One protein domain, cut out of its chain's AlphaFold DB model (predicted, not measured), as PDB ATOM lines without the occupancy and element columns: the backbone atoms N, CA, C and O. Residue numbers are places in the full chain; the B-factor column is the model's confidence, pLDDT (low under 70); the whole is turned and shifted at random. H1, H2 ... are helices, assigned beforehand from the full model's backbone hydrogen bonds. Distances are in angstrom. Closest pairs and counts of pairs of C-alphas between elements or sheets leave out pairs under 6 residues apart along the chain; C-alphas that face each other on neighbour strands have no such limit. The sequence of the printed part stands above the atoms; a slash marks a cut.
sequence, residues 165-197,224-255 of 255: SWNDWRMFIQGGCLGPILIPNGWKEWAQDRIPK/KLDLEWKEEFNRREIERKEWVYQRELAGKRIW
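What this domain is: This is residues 165 to 197 and 224 to 255 of the 255 residues of an uncharacterized protein of Melampsora larici-populina (strain 98AG31 / pathotype 3-4-7) (UniProt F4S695). One long helix, H4, and a thin arm with two short helices, H2 and H3, spread as an open V from a small body, where H1 lies near the later half of H4 and residues 250 to 255 fold back from its end. The free parts are residues 178 to 197 on one side and the H4 residues 224 to 235 on the other. The printed part has 65 residues with four named helices, H1, H2, H3 and H4 along the chain, and no named strand: all helix. It is only just extended, close to loose, with a radius of gyration of the C-alphas of 16.5 A, and flat, spanning 48 by 36 by 16 A.

Where its parts are: Find C-alpha 224 at (168.859, 146.437, 207.823); from there H4, residues 224 to 249, runs 37.7 A to C-alpha 249 at (203.971, 135.632, 199.375). Look next at C-alpha 166, at (196.443, 133.985, 215.541), where H1, residues 166 to 174, begins its 12.1 A. H2 is residues 179 to 182, 5.5 A, and H3 is residues 187 to 194, 10.5 A.

How they stand to each other: Start at Arg 240 in H4: its C-alpha is 7.4 A from that of Met 171 in H1, the closest pair of the two helices. H1 and H4 are close but not clearly touching, at a steep tilt of 53 degrees, opposite ways. Going outward, H1 and H2 are apart, and so are H2 and H3. In H1, H3 and H4 each O i to N i+4 pair is within hydrogen-bond range; H2 is too short for such a pair.

The domain as a whole: The C-alphas of Lys 197 and Leu 249, the two farthest apart, are 50.6 A from each other. Residues 198 to 223 are not printed, and C-alphas 197 and 224 stand 33.8 A apart across the cut. The links H1 to H2 and H2 to H3 are tight. In the B-factor column, residues 175 to 197 are under 70; the mean pLDDT of the printed part is 75.6.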
ATOM      1  N   SER A 165     200.307 132.120 213.120       83.31
ATOM      2  CA  SER A 165     199.719 133.333 213.686       83.31
ATOM      3  C   SER A 165     198.292 133.111 214.187       83.31
ATOM      4  O   SER A 165     197.564 132.234 213.719       83.31
ATOM      5  N   TRP A 166     197.847 133.960 215.119       78.19
ATOM      6  CA  TRP A 166     196.443 133.985 215.541       78.19
ATOM      7  C   TRP A 166     195.487 134.277 214.372       78.19
ATOM      8  O   TRP A 166     194.380 133.744 214.335       78.19
ATOM      9  N   ASN A 167     195.927 135.068 213.388       79.06
ATOM     10  CA  ASN A 167     195.117 135.378 212.214       79.06
ATOM     11  C   ASN A 167     194.883 134.134 211.338       79.06
ATOM     12  O   ASN A 167     193.761 133.897 210.899       79.06
ATOM     13  N   ASP A 168     195.903 133.280 211.176       80.62
ATOM     14  CA  ASP A 168     195.757 131.990 210.490       80.62
ATOM     15  C   ASP A 168     194.754 131.087 211.209       80.62
ATOM     16  O   ASP A 168     193.899 130.474 210.574       80.62
ATOM     17  N   TRP A 169     194.826 131.034 212.543       78.50
ATOM     18  CA  TRP A 169     193.884 130.270 213.359       78.50
ATOM     19  C   TRP A 169     192.454 130.777 213.215       78.50
ATOM     20  O   TRP A 169     191.538 129.979 213.012       78.50
ATOM     21  N   ARG A 170     192.254 132.096 213.276       80.81
ATOM     22  CA  ARG A 170     190.942 132.712 213.081       80.81
ATOM     23  C   ARG A 170     190.387 132.380 211.697       80.81
ATOM     24  O   ARG A 170     189.247 131.928 211.619       80.81
ATOM     25  N   MET A 171     191.175 132.555 210.635       78.88
ATOM     26  CA  MET A 171     190.744 132.263 209.262       78.88
ATOM     27  C   MET A 171     190.465 130.770 209.053       78.88
ATOM     28  O   MET A 171     189.463 130.416 208.439       78.88
ATOM     29  N   PHE A 172     191.273 129.885 209.637       77.31
ATOM     30  CA  PHE A 172     191.066 128.433 209.607       77.31
ATOM     31  C   PHE A 172     189.772 127.998 210.321       77.31
ATOM     32  O   PHE A 172     189.057 127.114 209.844       77.31
ATOM     33  N   ILE A 173     189.433 128.635 211.447       75.12
ATOM     34  CA  ILE A 173     188.180 128.379 212.173       75.12
ATOM     35  C   ILE A 173     186.983 128.964 211.410       75.12
ATOM     36  O   ILE A 173     185.983 128.272 211.224       75.12
ATOM     37  N   GLN A 174     187.081 130.215 210.947       73.00
ATOM     38  CA  GLN A 174     186.013 130.903 210.209       73.00
ATOM     39  C   GLN A 174     185.724 130.252 208.852       73.00
ATOM     40  O   GLN A 174     184.566 130.200 208.445       73.00
ATOM     41  N   GLY A 175     186.744 129.708 208.185       67.44
ATOM     42  CA  GLY A 175     186.606 128.937 206.948       67.44
ATOM     43  C   GLY A 175     185.956 127.564 207.139       67.44
ATOM     44  O   GLY A 175     185.709 126.863 206.163       67.44
ATOM     45  N   GLY A 176     185.670 127.152 208.380       68.06
ATOM     46  CA  GLY A 176     185.032 125.866 208.657       68.06
ATOM     47  C   GLY A 176     185.934 124.664 208.374       68.06
ATOM     48  O   GLY A 176     185.441 123.542 208.290       68.06
ATOM     49  N   CYS A 177     187.251 124.855 208.279       67.50
ATOM     50  CA  CYS A 177     188.216 123.803 207.934       67.50
ATOM     51  C   CYS A 177     188.339 122.725 209.025       67.50
ATOM     52  O   CYS A 177     188.804 121.613 208.773       67.50
ATOM     53  N   LEU A 178     187.864 123.031 210.236       63.34
ATOM     54  CA  LEU A 178     187.676 122.072 211.325       63.34
ATOM     55  C   LEU A 178     186.456 121.162 211.125       63.34
ATOM     56  O   LEU A 178     186.439 120.051 211.653       63.34
ATOM     57  N   GLY A 179     185.450 121.614 210.371       61.12
ATOM     58  CA  GLY A 179     184.186 120.914 210.150       61.12
ATOM     59  C   GLY A 179     184.383 119.510 209.577       61.12
ATOM     60  O   GLY A 179     184.008 118.558 210.248       61.12
ATOM     61  N   PRO A 180     185.048 119.331 208.424       60.34
ATOM     62  CA  PRO A 180     185.251 118.007 207.822       60.34
ATOM     63  C   PRO A 180     186.136 117.059 208.647       60.34
ATOM     64  O   PRO A 180     186.146 115.855 208.417       60.34
ATOM     65  N   ILE A 181     186.936 117.600 209.569       59.53
ATOM     66  CA  ILE A 181     187.907 116.835 210.364       59.53
ATOM     67  C   ILE A 181     187.283 116.368 211.683       59.53
ATOM     68  O   ILE A 181     187.591 115.276 212.158       59.53
ATOM     69  N   LEU A 182     186.426 117.198 212.284       57.72
ATOM     70  CA  LEU A 182     185.759 116.911 213.556       57.72
ATOM     71  C   LEU A 182     184.372 116.293 213.372       57.72
ATOM     72  O   LEU A 182     183.916 115.555 214.243       57.72
ATOM     73  N   ILE A 183     183.704 116.590 212.258       56.69
ATOM     74  CA  ILE A 183     182.377 116.082 211.931       56.69
ATOM     75  C   ILE A 183     182.563 114.923 210.944       56.69
ATOM     76  O   ILE A 183     183.013 115.150 209.822       56.69
ATOM     77  N   PRO A 184     182.232 113.678 211.334       58.41
ATOM     78  CA  PRO A 184     182.297 112.536 210.435       58.41
ATOM     79  C   PRO A 184     181.488 112.780 209.158       58.41
ATOM     80  O   PRO A 184     180.372 113.307 209.214       58.41
ATOM     81  N   ASN A 185     182.014 112.328 208.018       55.34
ATOM     82  CA  ASN A 185     181.225 112.215 206.793       55.34
ATOM     83  C   ASN A 185     179.966 111.384 207.106       55.34
ATOM     84  O   ASN A 185     180.072 110.293 207.666       55.34
ATOM     85  N   GLY A 186     178.784 111.939 206.824       61.19
ATOM     86  CA  GLY A 186     177.494 111.334 207.171       61.19
ATOM     87  C   GLY A 186     176.886 111.779 208.508       61.19
ATOM     88  O   GLY A 186     175.766 111.389 208.817       61.19
ATOM     89  N   TRP A 187     177.529 112.652 209.299       63.09
ATOM     90  CA  TRP A 187     176.891 113.234 210.497       63.09
ATOM     91  C   TRP A 187     175.624 114.016 210.151       63.09
ATOM     92  O   TRP A 187     174.660 114.002 210.906       63.09
ATOM     93  N   LYS A 188     175.618 114.704 209.006       62.09
ATOM     94  CA  LYS A 188     174.448 115.445 208.529       62.09
ATOM     95  C   LYS A 188     173.272 114.501 208.268       62.09
ATOM     96  O   LYS A 188     172.173 114.779 208.726       62.09
ATOM     97  N   GLU A 189     173.536 113.376 207.610       69.94
ATOM     98  CA  GLU A 189     172.553 112.322 207.330       69.94
ATOM     99  C   GLU A 189     172.092 111.652 208.633       69.94
ATOM    100  O   GLU A 189     170.898 111.549 208.891       69.94
ATOM    101  N   TRP A 190     173.029 111.318 209.524       67.56
ATOM    102  CA  TRP A 190     172.745 110.746 210.842       67.56
ATOM    103  C   TRP A 190     171.920 111.675 211.745       67.56
ATOM    104  O   TRP A 190     171.024 111.224 212.458       67.56
ATOM    105  N   ALA A 191     172.217 112.976 211.734       61.88
ATOM    106  CA  ALA A 191     171.476 113.972 212.496       61.88
ATOM    107  C   ALA A 191     170.072 114.170 211.913       61.88
ATOM    108  O   ALA A 191     169.110 114.238 212.672       61.88
ATOM    109  N   GLN A 192     169.943 114.206 210.584       64.94
ATOM    110  CA  GLN A 192     168.653 114.326 209.903       64.94
ATOM    111  C   GLN A 192     167.741 113.117 210.152       64.94
ATOM    112  O   GLN A 192     166.555 113.315 210.408       64.94
ATOM    113  N   ASP A 193     168.286 111.899 210.189       69.06
ATOM    114  CA  ASP A 193     167.528 110.671 210.476       69.06
ATOM    115  C   ASP A 193     167.002 110.590 211.918       69.06
ATOM    116  O   ASP A 193     166.010 109.911 212.191       69.06
ATOM    117  N   ARG A 194     167.651 111.279 212.864       67.12
ATOM    118  CA  ARG A 194     167.240 111.309 214.279       67.12
ATOM    119  C   ARG A 194     166.339 112.475 214.645       67.12
ATOM    120  O   ARG A 194     165.747 112.443 215.724       67.12
ATOM    121  N   ILE A 195     166.233 113.490 213.790       61.94
ATOM    122  CA  ILE A 195     165.256 114.558 213.979       61.94
ATOM    123  C   ILE A 195     163.880 113.958 213.663       61.94
ATOM    124  O   ILE A 195     163.655 113.535 212.524       61.94
ATOM    125  N   PRO A 196     162.951 113.900 214.640       63.69
ATOM    126  CA  PRO A 196     161.605 113.407 214.389       63.69
ATOM    127  C   PRO A 196     160.999 114.158 213.204       63.69
ATOM    128  O   PRO A 196     161.125 115.380 213.118       63.69
ATOM    129  N   LYS A 197     160.322 113.443 212.299       61.22
ATOM    130  CA  LYS A 197     159.718 114.027 211.086       61.22
ATOM    131  C   LYS A 197     158.774 115.204 211.379       61.22
ATOM    132  O   LYS A 197     158.577 116.037 210.511       61.22
ATOM    133  N   LYS A 224     167.704 145.842 207.144       82.69
ATOM    134  CA  LYS A 224     168.859 146.437 207.823       82.69
ATOM    135  C   LYS A 224     169.890 145.380 208.226       82.69
ATOM    136  O   LYS A 224     171.073 145.566 207.971       82.69
ATOM    137  N   LEU A 225     169.448 144.265 208.797       78.88
ATOM    138  CA  LEU A 225     170.322 143.176 209.236       78.88
ATOM    139  C   LEU A 225     170.981 142.455 208.047       78.88
ATOM    140  O   LEU A 225     172.155 142.108 208.113       78.88
ATOM    141  N   ASP A 226     170.268 142.301 206.931       82.00
ATOM    142  CA  ASP A 226     170.787 141.768 205.668       82.00
ATOM    143  C   ASP A 226     171.822 142.718 205.045       82.00
ATOM    144  O   ASP A 226     172.803 142.266 204.447       82.00
ATOM    145  N   LEU A 227     171.624 144.031 205.182       83.25
ATOM    146  CA  LEU A 227     172.567 145.047 204.718       83.25
ATOM    147  C   LEU A 227     173.829 145.073 205.592       83.25
ATOM    148  O   LEU A 227     174.929 144.960 205.053       83.25
ATOM    149  N   GLU A 228     173.678 145.089 206.918       82.81
ATOM    150  CA  GLU A 228     174.787 144.948 207.875       82.81
ATOM    151  C   GLU A 228     175.557 143.641 207.637       82.81
ATOM    152  O   GLU A 228     176.789 143.619 207.637       82.81
ATOM    153  N   TRP A 229     174.847 142.544 207.358       78.69
ATOM    154  CA  TRP A 229     175.470 141.266 207.041       78.69
ATOM    155  C   TRP A 229     176.248 141.303 205.725       78.69
ATOM    156  O   TRP A 229     177.335 140.733 205.652       78.69
ATOM    157  N   LYS A 230     175.739 141.978 204.689       82.62
ATOM    158  CA  LYS A 230     176.457 142.157 203.414       82.62
ATOM    159  C   LYS A 230     177.724 142.991 203.580       82.62
ATOM    160  O   LYS A 230     178.752 142.641 203.000       82.62
ATOM    161  N   GLU A 231     177.668 144.062 204.361       83.94
ATOM    162  CA  GLU A 231     178.839 144.889 204.664       83.94
ATOM    163  C   GLU A 231     179.891 144.093 205.440       83.94
ATOM    164  O   GLU A 231     181.062 144.053 205.055       83.94
ATOM    165  N   GLU A 232     179.461 143.376 206.479       76.94
ATOM    166  CA  GLU A 232     180.321 142.502 207.272       76.94
ATOM    167  C   GLU A 232     180.920 141.370 206.426       76.94
ATOM    168  O   GLU A 232     182.101 141.038 206.559       76.94
ATOM    169  N   PHE A 233     180.127 140.789 205.524       79.88
ATOM    170  CA  PHE A 233     180.582 139.766 204.590       79.88
ATOM    171  C   PHE A 233     181.659 140.317 203.655       79.88
ATOM    172  O   PHE A 233     182.723 139.710 203.534       79.88
ATOM    173  N   ASN A 234     181.434 141.490 203.057       85.00
ATOM    174  CA  ASN A 234     182.412 142.141 202.188       85.00
ATOM    175  C   ASN A 234     183.701 142.491 202.938       85.00
ATOM    176  O   ASN A 234     184.789 142.240 202.418       85.00
ATOM    177  N   ARG A 235     183.607 142.996 204.174       85.00
ATOM    178  CA  ARG A 235     184.781 143.251 205.021       85.00
ATOM    179  C   ARG A 235     185.592 141.974 205.242       85.00
ATOM    180  O   ARG A 235     186.805 141.975 205.052       85.00
ATOM    181  N   ARG A 236     184.928 140.868 205.588       76.75
ATOM    182  CA  ARG A 236     185.586 139.561 205.772       76.75
ATOM    183  C   ARG A 236     186.179 139.016 204.480       76.75
ATOM    184  O   ARG A 236     187.205 138.345 204.532       76.75
ATOM    185  N   GLU A 237     185.548 139.277 203.342       82.56
ATOM    186  CA  GLU A 237     186.068 138.884 202.034       82.56
ATOM    187  C   GLU A 237     187.365 139.632 201.704       82.56
ATOM    188  O   GLU A 237     188.315 139.024 201.212       82.56
ATOM    189  N   ILE A 238     187.435 140.928 202.023       88.50
ATOM    190  CA  ILE A 238     188.653 141.736 201.875       88.50
ATOM    191  C   ILE A 238     189.751 141.209 202.805       88.50
ATOM    192  O   ILE A 238     190.831 140.871 202.325       88.50
ATOM    193  N   GLU A 239     189.453 141.032 204.098       84.12
ATOM    194  CA  GLU A 239     190.401 140.460 205.069       84.12
ATOM    195  C   GLU A 239     190.911 139.079 204.622       84.12
ATOM    196  O   GLU A 239     192.094 138.767 204.761       84.12
ATOM    197  N   ARG A 240     190.034 138.240 204.052       82.62
ATOM    198  CA  ARG A 240     190.415 136.922 203.530       82.62
ATOM    199  C   ARG A 240     191.345 137.045 202.329       82.62
ATOM    200  O   ARG A 240     192.334 136.322 202.275       82.62
ATOM    201  N   LYS A 241     191.051 137.931 201.377       88.50
ATOM    202  CA  LYS A 241     191.904 138.149 200.198       88.50
ATOM    203  C   LYS A 241     193.287 138.652 200.592       88.50
ATOM    204  O   LYS A 241     194.279 138.143 200.079       88.50
ATOM    205  N   GLU A 242     193.359 139.589 201.531       88.56
ATOM    206  CA  GLU A 242     194.631 140.056 202.084       88.56
ATOM    207  C   GLU A 242     195.393 138.916 202.760       88.56
ATOM    208  O   GLU A 242     196.583 138.731 202.514       88.56
ATOM    209  N   TRP A 243     194.709 138.103 203.566       87.69
ATOM    210  CA  TRP A 243     195.318 136.943 204.209       87.69
ATOM    211  C   TRP A 243     195.845 135.913 203.198       87.69
ATOM    212  O   TRP A 243     196.967 135.425 203.357       87.69
ATOM    213  N   VAL A 244     195.081 135.618 202.141       88.12
ATOM    214  CA  VAL A 244     195.508 134.735 201.044       88.12
ATOM    215  C   VAL A 244     196.772 135.291 200.397       88.12
ATOM    216  O   VAL A 244     197.776 134.587 200.341       88.12
ATOM    217  N   TYR A 245     196.764 136.569 200.016       90.94
ATOM    218  CA  TYR A 245     197.916 137.234 199.409       90.94
ATOM    219  C   TYR A 245     199.172 137.143 200.292       90.94
ATOM    220  O   TYR A 245     200.248 136.774 199.821       90.94
ATOM    221  N   GLN A 246     199.039 137.391 201.598       87.38
ATOM    222  CA  GLN A 246     200.153 137.274 202.546       87.38
ATOM    223  C   GLN A 246     200.705 135.843 202.635       87.38
ATOM    224  O   GLN A 246     201.915 135.646 202.771       87.38
ATOM    225  N   ARG A 247     199.847 134.820 202.544       85.25
ATOM    226  CA  ARG A 247     200.290 133.419 202.559       85.25
ATOM    227  C   ARG A 247     200.912 132.973 201.249       85.25
ATOM    228  O   ARG A 247     201.886 132.222 201.307       85.25
ATOM    229  N   GLU A 248     200.413 133.451 200.113       89.75
ATOM    230  CA  GLU A 248     201.032 133.217 198.804       89.75
ATOM    231  C   GLU A 248     202.451 133.784 198.768       89.75
ATOM    232  O   GLU A 248     203.383 133.064 198.410       89.75
ATOM    233  N   LEU A 249     202.643 135.021 199.245       91.00
ATOM    234  CA  LEU A 249     203.971 135.632 199.375       91.00
ATOM    235  C   LEU A 249     204.904 134.827 200.286       91.00
ATOM    236  O   LEU A 249     206.096 134.705 200.010       91.00
ATOM    237  N   ALA A 250     204.367 134.254 201.362       86.19
ATOM    238  CA  ALA A 250     205.121 133.407 202.280       86.19
ATOM    239  C   ALA A 250     205.303 131.957 201.781       86.19
ATOM    240  O   ALA A 250     205.893 131.144 202.498       86.19
ATOM    241  N   GLY A 251     204.784 131.604 200.596       87.50
ATOM    242  CA  GLY A 251     204.836 130.248 200.039       87.50
ATOM    243  C   GLY A 251     204.081 129.207 200.873       87.50
ATOM    244  O   GLY A 251     204.406 128.018 200.837       87.50
ATOM    245  N   LYS A 252     203.109 129.644 201.677       86.00
ATOM    246  CA  LYS A 252     202.376 128.783 202.604       86.00
ATOM    247  C   LYS A 252     201.103 128.233 201.968       86.00
ATOM    248  O   LYS A 252     200.506 128.837 201.084       86.00
ATOM    249  N   ARG A 253     200.644 127.080 202.462       78.69
ATOM    250  CA  ARG A 253     199.410 126.442 201.972       78.69
ATOM    251  C   ARG A 253     198.179 127.319 202.246       78.69
ATOM    252  O   ARG A 253     198.121 127.940 203.308       78.69
ATOM    253  N   ILE A 254     197.212 127.296 201.329       79.19
ATOM    254  CA  ILE A 254     195.851 127.845 201.464       79.19
ATOM    255  C   ILE A 254     194.874 126.662 201.475       79.19
ATOM    256  O   ILE A 254     195.154 125.628 200.860       79.19
ATOM    257  N   TRP A 255     193.776 126.777 202.214       71.75
ATOM    258  CA  TRP A 255     192.819 125.702 202.486       71.75
ATOM    259  C   TRP A 255     191.381 126.191 202.421       71.75
ATOM    260  O   TRP A 255     191.165 127.404 202.633       71.75
TER     261      TRP A 255